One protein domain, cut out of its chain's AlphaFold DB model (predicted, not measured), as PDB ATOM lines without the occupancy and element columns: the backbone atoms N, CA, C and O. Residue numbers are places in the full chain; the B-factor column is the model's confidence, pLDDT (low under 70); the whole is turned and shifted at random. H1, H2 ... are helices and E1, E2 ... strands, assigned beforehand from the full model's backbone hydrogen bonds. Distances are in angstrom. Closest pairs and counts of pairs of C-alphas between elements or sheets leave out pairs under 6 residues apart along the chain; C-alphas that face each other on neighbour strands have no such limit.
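This is residues 5 to 47 of the 157 residues of an uncharacterized protein of Flavonifractor plautii (UniProt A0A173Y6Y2). A long helix, H1, and a short one, H2, pack side by side, and a two-stranded hairpin, E1 and E2, reaches away from them as an arm, making an open V with H1. The tip of the arm, residues 29 to 34, sticks out free of the rest. The printed part has 43 residues, with two named helices and two named strands in the order H1, E1, E2, H2; the sheet is E1 - E2, antiparallel, and the class is mixed, helices and strands. It is compact, with a radius of gyration of the C-alphas of 10.3 A and spans of 28 by 26 by 15 A.

H1, residues 5 to 20, touches H2, residues 39 to 45; their closest C-alphas, those of Ser 14 and Ile 42, are 5.2 A apart. They run opposite ways at a shallow tilt of 34 degrees, only just short of steep. In both helices every O i to N i+4 pair is within hydrogen-bond range. E1, residues 26 to 29, and E2, residues 34 to 37, form an antiparallel hairpin, with 163 degrees between their directions. N 28 and O 35 are 2.9 A apart and N 35 and O 28 are 2.8 A apart, both within hydrogen-bond range. The closest C-alphas of H1 and E1, those of Ala 17 and Phe 26, are 7.5 A apart. H1 and E2 are apart; E1 and H2 are only just apart, at 8.3 A.

H1 begins at C-alpha 5, (178.126, 212.671, 184.536), and is 22.8 A long. E1 and E2 are each 9.9 A long. H2, also 9.9 A, ends at C-alpha 45, (165.432, 211.157, 190.464).

The two C-alphas farthest apart, those of Glu 19 and Ala 32, are 29.0 A apart. The three links are tight, and the printed part has no cut. The mean pLDDT of the printed part is 85.9, and no printed residue is under 70.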
ATOM      1  N   GLN A   5     178.676 212.894 185.876       77.88
ATOM      2  CA  GLN A   5     178.126 212.671 184.536       77.88
ATOM      3  C   GLN A   5     176.961 211.681 184.553       77.88
ATOM      4  O   GLN A   5     175.975 211.885 183.850       77.88
ATOM      5  N   ALA A   6     177.059 210.621 185.360       77.69
ATOM      6  CA  ALA A   6     175.977 209.655 185.504       77.69
ATOM      7  C   ALA A   6     174.744 210.303 186.155       77.69
ATOM      8  O   ALA A   6     173.644 210.156 185.627       77.69
ATOM      9  N   ASP A   7     174.936 211.088 187.221       77.94
ATOM     10  CA  ASP A   7     173.846 211.808 187.894       77.94
ATOM     11  C   ASP A   7     173.149 212.798 186.949       77.94
ATOM     12  O   ASP A   7     171.926 212.788 186.849       77.94
ATOM     13  N   GLN A   8     173.903 213.586 186.174       80.31
ATOM     14  CA  GLN A   8     173.319 214.508 185.190       80.31
ATOM     15  C   GLN A   8     172.481 213.790 184.127       80.31
ATOM     16  O   GLN A   8     171.397 214.255 183.774       80.31
ATOM     17  N   LEU A   9     172.965 212.656 183.610       84.94
ATOM     18  CA  LEU A   9     172.220 211.867 182.627       84.94
ATOM     19  C   LEU A   9     170.923 211.316 183.226       84.94
ATOM     20  O   LEU A   9     169.878 211.394 182.582       84.94
ATOM     21  N   ILE A  10     170.977 210.817 184.462       85.44
ATOM     22  CA  ILE A  10     169.811 210.296 185.181       85.44
ATOM     23  C   ILE A  10     168.787 211.410 185.421       85.44
ATOM     24  O   ILE A  10     167.627 211.256 185.041       85.44
ATOM     25  N   THR A  11     169.212 212.559 185.956       85.19
ATOM     26  CA  THR A  11     168.329 213.711 186.190       85.19
ATOM     27  C   THR A  11     167.674 214.195 184.897       85.19
ATOM     28  O   THR A  11     166.479 214.487 184.885       85.19
ATOM     29  N   ASN A  12     168.411 214.234 183.782       85.38
ATOM     30  CA  ASN A  12     167.861 214.641 182.487       85.38
ATOM     31  C   ASN A  12     166.798 213.662 181.970       85.38
ATOM     32  O   ASN A  12     165.735 214.096 181.525       85.38
ATOM     33  N   ILE A  13     167.055 212.353 182.059       87.00
ATOM     34  CA  ILE A  13     166.092 211.314 181.663       87.00
ATOM     35  C   ILE A  13     164.827 211.406 182.523       87.00
ATOM     36  O   ILE A  13     163.715 211.373 181.995       87.00
ATOM     37  N   SER A  14     164.984 211.578 183.836       87.88
ATOM     38  CA  SER A  14     163.864 211.712 184.768       87.88
ATOM     39  C   SER A  14     163.059 212.992 184.534       87.88
ATOM     40  O   SER A  14     161.831 212.938 184.538       87.88
ATOM     41  N   ASN A  15     163.706 214.125 184.252       86.25
ATOM     42  CA  ASN A  15     163.010 215.367 183.903       86.25
ATOM     43  C   ASN A  15     162.208 215.230 182.604       86.25
ATOM     44  O   ASN A  15     161.039 215.608 182.569       86.25
ATOM     45  N   TYR A  16     162.790 214.610 181.577       87.06
ATOM     46  CA  TYR A  16     162.093 214.350 180.319       87.06
ATOM     47  C   TYR A  16     160.875 213.434 180.517       87.06
ATOM     48  O   TYR A  16     159.787 213.702 180.003       87.06
ATOM     49  N   ALA A  17     161.025 212.368 181.311       87.25
ATOM     50  CA  ALA A  17     159.925 211.467 181.640       87.25
ATOM     51  C   ALA A  17     158.820 212.177 182.440       87.25
ATOM     52  O   ALA A  17     157.642 211.971 182.167       87.25
ATOM     53  N   LYS A  18     159.182 213.062 183.373       86.38
ATOM     54  CA  LYS A  18     158.232 213.865 184.154       86.38
ATOM     55  C   LYS A  18     157.441 214.850 183.288       86.38
ATOM     56  O   LYS A  18     156.253 215.039 183.527       86.38
ATOM     57  N   GLU A  19     158.080 215.467 182.296       86.94
ATOM     58  CA  GLU A  19     157.453 216.456 181.410       86.94
ATOM     59  C   GLU A  19     156.505 215.810 180.389       86.94
ATOM     60  O   GLU A  19     155.398 216.299 180.162       86.94
ATOM     61  N   HIS A  20     156.908 214.679 179.807       86.62
ATOM     62  CA  HIS A  20     156.168 214.043 178.712       86.62
ATOM     63  C   HIS A  20     155.320 212.837 179.135       86.62
ATOM     64  O   HIS A  20     154.458 212.397 178.373       86.62
ATOM     65  N   ASN A  21     155.532 212.300 180.339       85.69
ATOM     66  CA  ASN A  21     154.790 211.170 180.898       85.69
ATOM     67  C   ASN A  21     154.569 211.327 182.423       85.69
ATOM     68  O   ASN A  21     155.019 210.493 183.209       85.69
ATOM     69  N   PRO A  22     153.854 212.377 182.871       79.56
ATOM     70  CA  PRO A  22     153.826 212.807 184.276       79.56
ATOM     71  C   PRO A  22     153.259 211.774 185.259       79.56
ATOM     72  O   PRO A  22     153.611 211.781 186.434       79.56
ATOM     73  N   ASN A  23     152.387 210.878 184.789       85.44
ATOM     74  CA  ASN A  23     151.787 209.817 185.605       85.44
ATOM     75  C   ASN A  23     152.392 208.435 185.322       85.44
ATOM     76  O   ASN A  23     151.931 207.440 185.881       85.44
ATOM     77  N   GLY A  24     153.375 208.357 184.428       83.50
ATOM     78  CA  GLY A  24     153.975 207.105 184.001       83.50
ATOM     79  C   GLY A  24     155.411 206.940 184.477       83.50
ATOM     80  O   GLY A  24     155.993 207.811 185.113       83.50
ATOM     81  N   GLY A  25     155.947 205.759 184.186       85.19
ATOM     82  CA  GLY A  25     157.309 205.355 184.501       85.19
ATOM     83  C   GLY A  25     158.163 205.169 183.250       85.19
ATOM     84  O   GLY A  25     157.712 205.421 182.130       85.19
ATOM     85  N   PHE A  26     159.362 204.626 183.434       86.50
ATOM     86  CA  PHE A  26     160.145 204.038 182.347       86.50
ATOM     87  C   PHE A  26     160.759 202.706 182.780       86.50
ATOM     88  O   PHE A  26     160.995 202.464 183.962       86.50
ATOM     89  N   THR A  27     161.011 201.832 181.809       89.31
ATOM     90  CA  THR A  27     161.711 200.563 182.026       89.31
ATOM     91  C   THR A  27     163.029 200.607 181.276       89.31
ATOM     92  O   THR A  27     163.045 200.900 180.082       89.31
ATOM     93  N   VAL A  28     164.121 200.283 181.960       87.19
ATOM     94  CA  VAL A  28     165.424 200.030 181.341       87.19
ATOM     95  C   VAL A  28     165.637 198.526 181.331       87.19
ATOM     96  O   VAL A  28     165.483 197.878 182.362       87.19
ATOM     97  N   SER A  29     165.972 197.957 180.178       91.00
ATOM     98  CA  SER A  29     166.253 196.526 180.063       91.00
ATOM     99  C   SER A  29     167.534 196.271 179.287       91.00
ATOM    100  O   SER A  29     167.781 196.915 178.267       91.00
ATOM    101  N   ASP A  30     168.307 195.297 179.751       90.31
ATOM    102  CA  ASP A  30     169.509 194.787 179.104       90.31
ATOM    103  C   ASP A  30     169.501 193.245 179.081       90.31
ATOM    104  O   ASP A  30     168.490 192.603 179.365       90.31
ATOM    105  N   GLY A  31     170.624 192.630 178.703       88.44
ATOM    106  CA  GLY A  31     170.749 191.169 178.686       88.44
ATOM    107  C   GLY A  31     170.725 190.508 180.073       88.44
ATOM    108  O   GLY A  31     170.606 189.286 180.142       88.44
ATOM    109  N   ALA A  32     170.853 191.280 181.156       84.81
ATOM    110  CA  ALA A  32     170.872 190.809 182.539       84.81
ATOM    111  C   ALA A  32     169.520 190.991 183.251       84.81
ATOM    112  O   ALA A  32     169.256 190.293 184.231       84.81
ATOM    113  N   GLY A  33     168.647 191.874 182.760       88.50
ATOM    114  CA  GLY A  33     167.275 191.984 183.239       88.50
ATOM    115  C   GLY A  33     166.624 193.337 182.979       88.50
ATOM    116  O   GLY A  33     167.007 194.086 182.083       88.50
ATOM    117  N   ASN A  34     165.597 193.628 183.779       90.50
ATOM    118  CA  ASN A  34     164.716 194.774 183.594       90.50
ATOM    119  C   ASN A  34     164.620 195.545 184.916       90.50
ATOM    120  O   ASN A  34     164.309 194.953 185.951       90.50
ATOM    121  N   VAL A  35     164.813 196.860 184.874       89.25
ATOM    122  CA  VAL A  35     164.571 197.782 185.989       89.25
ATOM    123  C   VAL A  35     163.409 198.685 185.612       89.25
ATOM    124  O   VAL A  35     163.457 199.374 184.594       89.25
ATOM    125  N   TYR A  36     162.358 198.669 186.425       90.19
ATOM    126  CA  TYR A  36     161.204 199.547 186.269       90.19
ATOM    127  C   TYR A  36     161.288 200.704 187.265       90.19
ATOM    128  O   TYR A  36     161.415 200.471 188.465       90.19
ATOM    129  N   CYS A  37     161.185 201.930 186.757       88.44
ATOM    130  CA  CYS A  37     161.102 203.161 187.535       88.44
ATOM    131  C   CYS A  37     159.681 203.713 187.423       88.44
ATOM    132  O   CYS A  37     159.223 204.042 186.328       88.44
ATOM    133  N   SER A  38     158.979 203.807 188.548       90.94
ATOM    134  CA  SER A  38     157.632 204.369 188.640       90.94
ATOM    135  C   SER A  38     157.637 205.904 188.560       90.94
ATOM    136  O   SER A  38     158.682 206.550 188.636       90.94
ATOM    137  N   SER A  39     156.456 206.515 188.445       88.12
ATOM    138  CA  SER A  39     156.297 207.980 188.490       88.12
ATOM    139  C   SER A  39     156.766 208.600 189.817       88.12
ATOM    140  O   SER A  39     157.267 209.730 189.841       88.12
ATOM    141  N   CYS A  40     156.665 207.852 190.921       86.31
ATOM    142  CA  CYS A  40     157.221 208.245 192.213       86.31
ATOM    143  C   CYS A  40     158.755 208.278 192.172       86.31
ATOM    144  O   CYS A  40     159.352 209.264 192.599       86.31
ATOM    145  N   ASP A  41     159.383 207.251 191.590       87.38
ATOM    146  CA  ASP A  41     160.846 207.173 191.468       87.38
ATOM    147  C   ASP A  41     161.383 208.313 190.597       87.38
ATOM    148  O   ASP A  41     162.349 208.985 190.956       87.38
ATOM    149  N   ILE A  42     160.695 208.610 189.490       88.19
ATOM    150  CA  ILE A  42     161.019 209.738 188.607       88.19
ATOM    151  C   ILE A  42     160.997 211.069 189.363       88.19
ATOM    152  O   ILE A  42     161.863 211.911 189.135       88.19
ATOM    153  N   SER A  43     160.032 211.270 190.261       84.81
ATOM    154  CA  SER A  43     159.899 212.524 191.014       84.81
ATOM    155  C   SER A  43     161.078 212.775 191.954       84.81
ATOM    156  O   SER A  43     161.450 213.930 192.159       84.81
ATOM    157  N   GLU A  44     161.675 211.710 192.488       84.06
ATOM    158  CA  GLU A  44     162.883 211.778 193.309       84.06
ATOM    159  C   GLU A  44     164.145 211.917 192.447       84.06
ATOM    160  O   GLU A  44     164.967 212.789 192.704       84.06
ATOM    161  N   MET A  45     164.268 211.139 191.368       85.06
ATOM    162  CA  MET A  45     165.432 211.157 190.464       85.06
ATOM    163  C   MET A  45     165.555 212.448 189.633       85.06
ATOM    164  O   MET A  45     166.641 212.802 189.178       85.06
ATOM    165  N   ALA A  46     164.443 213.156 189.420       83.12
ATOM    166  CA  ALA A  46     164.404 214.457 188.752       83.12
ATOM    167  C   ALA A  46     164.952 215.601 189.623       83.12
ATOM    168  O   ALA A  46     165.192 216.698 189.114       83.12
ATOM    169  N   LYS A  47     165.129 215.383 190.932       83.00
ATOM    170  CA  LYS A  47     165.734 216.383 191.812       83.00
ATOM    171  C   LYS A  47     167.223 216.475 191.490       83.00
ATOM    172  O   LYS A  47     167.903 215.459 191.372       83.00
TER     173      LYS A  47